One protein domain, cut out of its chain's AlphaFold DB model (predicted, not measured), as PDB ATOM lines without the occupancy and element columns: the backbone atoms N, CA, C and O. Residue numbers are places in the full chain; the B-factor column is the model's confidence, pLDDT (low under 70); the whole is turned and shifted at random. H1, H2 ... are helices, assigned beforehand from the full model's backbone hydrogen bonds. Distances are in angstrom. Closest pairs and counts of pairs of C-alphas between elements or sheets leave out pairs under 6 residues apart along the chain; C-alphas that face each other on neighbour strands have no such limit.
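Overview. This is residues 103 to 158 of the 163 residues of an uncharacterized protein of Adhaeribacter rhizoryzae (UniProt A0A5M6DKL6). The long helix H3 and the shorter H1 make a V, close near their first residues; the short H2 packs on H1, and residues 149 to 158 stick out as an arm. The printed part has 56 residues with three named helices, H1, H2, H3 in chain order, and no named strand: all helix. It is only just compact, close to loose, with a radius of gyration of the C-alphas of 11.9 A, spanning 38 by 26 by 18 A.

Along the chain. Find C-alpha 137 at (165.412, 170.074, 96.567); from there H3, residues 137 to 157, runs 30.6 A. H1, residues 103 to 116, runs 20.4 A from C-alpha 103 at (169.131, 171.864, 103.881). H2 is residues 126 to 130, 6.8 A.

Arrangement. H3 and H1 are close but not clearly touching, their closest C-alphas, Phe 107 and Phe 137, 6.1 A apart. They run the same way at a steep tilt of 43 degrees. H1 touches H2 with residues 108 to 112 alone; the closest C-alphas, Gln 108 and Leu 129, are 6.0 A apart. H2 and H3 are apart. Every O i to N i+4 pair is within hydrogen-bond range in H2 and H3, and 9 of 10 in H1.

Size, cuts and confidence. The farthest C-alphas, Phe 103 and Ala 158, are 38.5 A apart. The printed part has no cut, and both links are short. Look for pLDDT under 70 at residues 125 to 127 and 155 to 158.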
ATOM      1  N   PHE A 103     170.152 171.686 104.908       87.00
ATOM      2  CA  PHE A 103     169.131 171.864 103.881       87.00
ATOM      3  C   PHE A 103     168.603 170.535 103.333       87.00
ATOM      4  O   PHE A 103     167.444 170.502 102.905       87.00
ATOM      5  N   LYS A 104     169.396 169.453 103.410       89.12
ATOM      6  CA  LYS A 104     168.951 168.111 103.031       89.12
ATOM      7  C   LYS A 104     167.838 167.643 103.953       89.12
ATOM      8  O   LYS A 104     166.720 167.384 103.502       89.12
ATOM      9  N   SER A 105     168.109 167.669 105.256       88.88
ATOM     10  CA  SER A 105     167.107 167.369 106.277       88.88
ATOM     11  C   SER A 105     165.870 168.260 106.147       88.88
ATOM     12  O   SER A 105     164.743 167.785 106.300       88.88
ATOM     13  N   TYR A 106     166.026 169.546 105.812       90.94
ATOM     14  CA  TYR A 106     164.880 170.452 105.666       90.94
ATOM     15  C   TYR A 106     163.939 170.031 104.548       90.94
ATOM     16  O   TYR A 106     162.727 169.963 104.776       90.94
ATOM     17  N   PHE A 107     164.456 169.737 103.352       89.31
ATOM     18  CA  PHE A 107     163.571 169.297 102.280       89.31
ATOM     19  C   PHE A 107     163.044 167.876 102.524       89.31
ATOM     20  O   PHE A 107     161.893 167.610 102.193       89.31
ATOM     21  N   GLN A 108     163.798 166.981 103.170       89.00
ATOM     22  CA  GLN A 108     163.285 165.664 103.573       89.00
ATOM     23  C   GLN A 108     162.098 165.797 104.538       89.00
ATOM     24  O   GLN A 108     161.071 165.142 104.356       89.00
ATOM     25  N   HIS A 109     162.179 166.704 105.517       89.88
ATOM     26  CA  HIS A 109     161.050 167.027 106.389       89.88
ATOM     27  C   HIS A 109     159.856 167.595 105.616       89.88
ATOM     28  O   HIS A 109     158.720 167.206 105.892       89.88
ATOM     29  N   LEU A 110     160.094 168.460 104.622       89.69
ATOM     30  CA  LEU A 110     159.034 168.968 103.747       89.69
ATOM     31  C   LEU A 110     158.332 167.846 102.984       89.69
ATOM     32  O   LEU A 110     157.105 167.770 102.999       89.69
ATOM     33  N   LEU A 111     159.096 166.960 102.347       87.69
ATOM     34  CA  LEU A 111     158.567 165.819 101.599       87.69
ATOM     35  C   LEU A 111     157.791 164.864 102.513       87.69
ATOM     36  O   LEU A 111     156.715 164.387 102.153       87.69
ATOM     37  N   TYR A 112     158.287 164.653 103.732       87.38
ATOM     38  CA  TYR A 112     157.583 163.884 104.748       87.38
ATOM     39  C   TYR A 112     156.251 164.540 105.129       87.38
ATOM     40  O   TYR A 112     155.227 163.867 105.104       87.38
ATOM     41  N   TRP A 113     156.197 165.848 105.402       88.00
ATOM     42  CA  TRP A 113     154.923 166.531 105.675       88.00
ATOM     43  C   TRP A 113     153.963 166.498 104.484       88.00
ATOM     44  O   TRP A 113     152.757 166.340 104.680       88.00
ATOM     45  N   LEU A 114     154.478 166.585 103.254       85.12
ATOM     46  CA  LEU A 114     153.669 166.426 102.045       85.12
ATOM     47  C   LEU A 114     153.023 165.038 101.965       85.12
ATOM     48  O   LEU A 114     151.868 164.957 101.557       85.12
ATOM     49  N   SER A 115     153.684 163.974 102.438       82.94
ATOM     50  CA  SER A 115     153.074 162.632 102.518       82.94
ATOM     51  C   SER A 115     151.881 162.536 103.478       82.94
ATOM     52  O   SER A 115     151.005 161.698 103.277       82.94
ATOM     53  N   TYR A 116     151.779 163.427 104.473       83.62
ATOM     54  CA  TYR A 116     150.614 163.500 105.372       83.62
ATOM     55  C   TYR A 116     149.474 164.367 104.829       83.62
ATOM     56  O   TYR A 116     148.376 164.385 105.395       83.62
ATOM     57  N   CYS A 117     149.705 165.126 103.759       82.25
ATOM     58  CA  CYS A 117     148.713 166.061 103.251       82.25
ATOM     59  C   CYS A 117     147.572 165.319 102.545       82.25
ATOM     60  O   CYS A 117     147.728 164.819 101.441       82.25
ATOM     61  N   ARG A 118     146.355 165.364 103.103       73.38
ATOM     62  CA  ARG A 118     145.164 164.700 102.522       73.38
ATOM     63  C   ARG A 118     144.839 165.102 101.071       73.38
ATOM     64  O   ARG A 118     144.143 164.376 100.372       73.38
ATOM     65  N   ARG A 119     145.270 166.292 100.637       75.56
ATOM     66  CA  ARG A 119     144.995 166.832  99.292       75.56
ATOM     67  C   ARG A 119     145.989 166.361  98.228       75.56
ATOM     68  O   ARG A 119     145.697 166.512  97.047       75.56
ATOM     69  N   ILE A 120     147.145 165.836  98.630       73.88
ATOM     70  CA  ILE A 120     148.214 165.408  97.727       73.88
ATOM     71  C   ILE A 120     148.594 163.985  98.124       73.88
ATOM     72  O   ILE A 120     149.164 163.768  99.186       73.88
ATOM     73  N   ASN A 121     148.307 163.012  97.260       70.12
ATOM     74  CA  ASN A 121     148.771 161.640  97.460       70.12
ATOM     75  C   ASN A 121     150.250 161.557  97.072       70.12
ATOM     76  O   ASN A 121     150.580 161.202  95.942       70.12
ATOM     77  N   PHE A 122     151.131 161.957  97.989       76.94
ATOM     78  CA  PHE A 122     152.570 161.911  97.763       76.94
ATOM     79  C   PHE A 122     153.100 160.494  98.053       76.94
ATOM     80  O   PHE A 122     152.984 160.023  99.185       76.94
ATOM     81  N   PRO A 123     153.656 159.783  97.058       70.06
ATOM     82  CA  PRO A 123     153.887 158.340  97.122       70.06
ATOM     83  C   PRO A 123     155.241 157.992  97.759       70.06
ATOM     84  O   PRO A 123     156.002 157.205  97.198       70.06
ATOM     85  N   VAL A 124     155.589 158.605  98.895       70.62
ATOM     86  CA  VAL A 124     156.919 158.431  99.501       70.62
ATOM     87  C   VAL A 124     156.824 158.216 101.008       70.62
ATOM     88  O   VAL A 124     156.150 158.965 101.712       70.62
ATOM     89  N   SER A 125     157.505 157.178 101.502       67.31
ATOM     90  CA  SER A 125     157.671 156.897 102.931       67.31
ATOM     91  C   SER A 125     158.950 157.547 103.466       67.31
ATOM     92  O   SER A 125     159.879 157.817 102.710       67.31
ATOM     93  N   LYS A 126     159.029 157.766 104.784       64.31
ATOM     94  CA  LYS A 126     160.197 158.396 105.425       64.31
ATOM     95  C   LYS A 126     161.522 157.705 105.075       64.31
ATOM     96  O   LYS A 126     162.468 158.381 104.708       64.31
ATOM     97  N   THR A 127     161.560 156.375 105.117       60.72
ATOM     98  CA  THR A 127     162.768 155.586 104.825       60.72
ATOM     99  C   THR A 127     163.267 155.792 103.393       60.72
ATOM    100  O   THR A 127     164.464 155.882 103.174       60.72
ATOM    101  N   ALA A 128     162.360 155.954 102.423       71.38
ATOM    102  CA  ALA A 128     162.735 156.220 101.035       71.38
ATOM    103  C   ALA A 128     163.277 157.649 100.806       71.38
ATOM    104  O   ALA A 128     163.884 157.907  99.771       71.38
ATOM    105  N   LEU A 129     163.043 158.581 101.741       77.25
ATOM    106  CA  LEU A 129     163.571 159.949 101.673       77.25
ATOM    107  C   LEU A 129     165.012 160.043 102.176       77.25
ATOM    108  O   LEU A 129     165.766 160.888 101.690       77.25
ATOM    109  N   ASP A 130     165.389 159.192 103.130       75.75
ATOM    110  CA  ASP A 130     166.739 159.167 103.701       75.75
ATOM    111  C   ASP A 130     167.774 158.681 102.665       75.75
ATOM    112  O   ASP A 130     168.890 159.198 102.616       75.75
ATOM    113  N   ASP A 131     167.355 157.790 101.758       80.50
ATOM    114  CA  ASP A 131     168.178 157.205 100.687       80.50
ATOM    115  C   ASP A 131     168.228 158.049  99.393       80.50
ATOM    116  O   ASP A 131     168.667 157.570  98.342       80.50
ATOM    117  N   LEU A 132     167.758 159.304  99.418       82.38
ATOM    118  CA  LEU A 132     167.765 160.149  98.223       82.38
ATOM    119  C   LEU A 132     169.207 160.442  97.751       82.38
ATOM    120  O   LEU A 132     170.037 160.896  98.547       82.38
ATOM    121  N   PRO A 133     169.500 160.261  96.447       81.81
ATOM    122  CA  PRO A 133     170.854 160.383  95.900       81.81
ATOM    123  C   PRO A 133     171.319 161.837  95.715       81.81
ATOM    124  O   PRO A 133     172.408 162.062  95.194       81.81
ATOM    125  N   THR A 134     170.499 162.818  96.094       84.06
ATOM    126  CA  THR A 134     170.750 164.246  95.882       84.06
ATOM    127  C   THR A 134     170.474 165.048  97.149       84.06
ATOM    128  O   THR A 134     169.637 164.674  97.975       84.06
ATOM    129  N   ASP A 135     171.181 166.168  97.264       83.75
ATOM    130  CA  ASP A 135     171.018 167.172  98.314       83.75
ATOM    131  C   ASP A 135     170.319 168.442  97.780       83.75
ATOM    132  O   ASP A 135     170.200 169.441  98.493       83.75
ATOM    133  N   ASP A 136     169.858 168.415  96.526       87.25
ATOM    134  CA  ASP A 136     169.123 169.500  95.885       87.25
ATOM    135  C   ASP A 136     167.610 169.244  95.920       87.25
ATOM    136  O   ASP A 136     167.122 168.167  95.562       87.25
ATOM    137  N   PHE A 137     166.843 170.251  96.347       88.94
ATOM    138  CA  PHE A 137     165.412 170.074  96.567       88.94
ATOM    139  C   PHE A 137     164.645 169.854  95.255       88.94
ATOM    140  O   PHE A 137     163.748 169.009  95.188       88.94
ATOM    141  N   LEU A 138     164.984 170.585  94.190       90.12
ATOM    142  CA  LEU A 138     164.303 170.430  92.906       90.12
ATOM    143  C   LEU A 138     164.653 169.087  92.262       90.12
ATOM    144  O   LEU A 138     163.766 168.410  91.743       90.12
ATOM    145  N   GLU A 139     165.918 168.682  92.326       89.38
ATOM    146  CA  GLU A 139     166.362 167.386  91.820       89.38
ATOM    147  C   GLU A 139     165.683 166.234  92.569       89.38
ATOM    148  O   GLU A 139     165.219 165.286  91.934       89.38
ATOM    149  N   ALA A 140     165.510 166.349  93.890       89.19
ATOM    150  CA  ALA A 140     164.752 165.377  94.675       89.19
ATOM    151  C   ALA A 140     163.292 165.261  94.194       89.19
ATOM    152  O   ALA A 140     162.780 164.152  94.027       89.19
ATOM    153  N   LEU A 141     162.621 166.387  93.918       88.62
ATOM    154  CA  LEU A 141     161.255 166.387  93.374       88.62
ATOM    155  C   LEU A 141     161.187 165.738  91.983       88.62
ATOM    156  O   LEU A 141     160.284 164.938  91.725       88.62
ATOM    157  N   ILE A 142     162.147 166.048  91.107       90.25
ATOM    158  CA  ILE A 142     162.249 165.455  89.765       90.25
ATOM    159  C   ILE A 142     162.481 163.944  89.869       90.25
ATOM    160  O   ILE A 142     161.799 163.177  89.188       90.25
ATOM    161  N   TYR A 143     163.391 163.508  90.741       89.69
ATOM    162  CA  TYR A 143     163.686 162.097  90.974       89.69
ATOM    163  C   TYR A 143     162.445 161.336  91.442       89.69
ATOM    164  O   TYR A 143     162.096 160.308  90.862       89.69
ATOM    165  N   ILE A 144     161.728 161.865  92.439       87.12
ATOM    166  CA  ILE A 144     160.502 161.244  92.954       87.12
ATOM    167  C   ILE A 144     159.446 161.137  91.850       87.12
ATOM    168  O   ILE A 144     158.817 160.089  91.701       87.12
ATOM    169  N   PHE A 145     159.273 162.189  91.046       87.62
ATOM    170  CA  PHE A 145     158.348 162.174  89.916       87.62
ATOM    171  C   PHE A 145     158.733 161.125  88.860       87.62
ATOM    172  O   PHE A 145     157.890 160.333  88.429       87.62
ATOM    173  N   ALA A 146     160.005 161.076  88.461       89.12
ATOM    174  CA  ALA A 146     160.509 160.117  87.483       89.12
ATOM    175  C   ALA A 146     160.374 158.669  87.984       89.12
ATOM    176  O   ALA A 146     159.873 157.803  87.268       89.12
ATOM    177  N   HIS A 147     160.748 158.418  89.239       85.81
ATOM    178  CA  HIS A 147     160.623 157.107  89.864       85.81
ATOM    179  C   HIS A 147     159.155 156.664  89.944       85.81
ATOM    180  O   HIS A 147     158.815 155.559  89.528       85.81
ATOM    181  N   TYR A 148     158.260 157.540  90.407       84.88
ATOM    182  CA  TYR A 148     156.832 157.239  90.512       84.88
ATOM    183  C   TYR A 148     156.172 156.963  89.153       84.88
ATOM    184  O   TYR A 148     155.391 156.023  89.005       84.88
ATOM    185  N   THR A 149     156.495 157.751  88.128       86.56
ATOM    186  CA  THR A 149     155.948 157.525  86.779       86.56
ATOM    187  C   THR A 149     156.466 156.226  86.159       86.56
ATOM    188  O   THR A 149     155.702 155.513  85.500       86.56
ATOM    189  N   ALA A 150     157.727 155.861  86.414       86.19
ATOM    190  CA  ALA A 150     158.283 154.577  86.003       86.19
ATOM    191  C   ALA A 150     157.586 153.396  86.698       86.19
ATOM    192  O   ALA A 150     157.208 152.434  86.024       86.19
ATOM    193  N   THR A 151     157.348 153.473  88.013       84.25
ATOM    194  CA  THR A 151     156.691 152.384  88.754       84.25
ATOM    195  C   THR A 151     155.258 152.153  88.275       84.25
ATOM    196  O   THR A 151     154.894 151.010  87.988       84.25
ATOM    197  N   ILE A 152     154.475 153.217  88.061       82.62
ATOM    198  CA  ILE A 152     153.122 153.109  87.488       82.62
ATOM    199  C   ILE A 152     153.160 152.429  86.115       82.62
ATOM    200  O   ILE A 152     152.346 151.549  85.831       82.62
ATOM    201  N   ARG A 153     154.116 152.804  85.256       75.12
ATOM    202  CA  ARG A 153     154.257 152.193  83.928       75.12
ATOM    203  C   ARG A 153     154.525 150.691  84.023       75.12
ATOM    204  O   ARG A 153     153.924 149.928  83.272       75.12
ATOM    205  N   THR A 154     155.393 150.261  84.941       79.38
ATOM    206  CA  THR A 154     155.700 148.833  85.132       79.38
ATOM    207  C   THR A 154     154.517 148.034  85.686       79.38
ATOM    208  O   THR A 154     154.289 146.914  85.239       79.38
ATOM    209  N   GLN A 155     153.714 148.615  86.583       65.12
ATOM    210  CA  GLN A 155     152.520 147.962  87.134       65.12
ATOM    211  C   GLN A 155     151.407 147.808  86.086       65.12
ATOM    212  O   GLN A 155     150.792 146.749  85.994       65.12
ATOM    213  N   ASN A 156     151.205 148.816  85.234       60.84
ATOM    214  CA  ASN A 156     150.207 148.762  84.161       60.84
ATOM    215  C   ASN A 156     150.602 147.821  83.007       60.84
ATOM    216  O   ASN A 156     149.731 147.324  82.300       60.84
ATOM    217  N   GLY A 157     151.899 147.553  82.817       56.91
ATOM    218  CA  GLY A 157     152.396 146.576  81.840       56.91
ATOM    219  C   GLY A 157     152.322 145.116  82.306       56.91
ATOM    220  O   GLY A 157     152.408 144.215  81.479       56.91
ATOM    221  N   ALA A 158     152.143 144.867  83.607       51.72
ATOM    222  CA  ALA A 158     152.056 143.521  84.180       51.72
ATOM    223  C   ALA A 158     150.623 142.944  84.200       51.72
ATOM    224  O   ALA A 158     150.439 141.791  84.579       51.72
TER     225      ALA A 158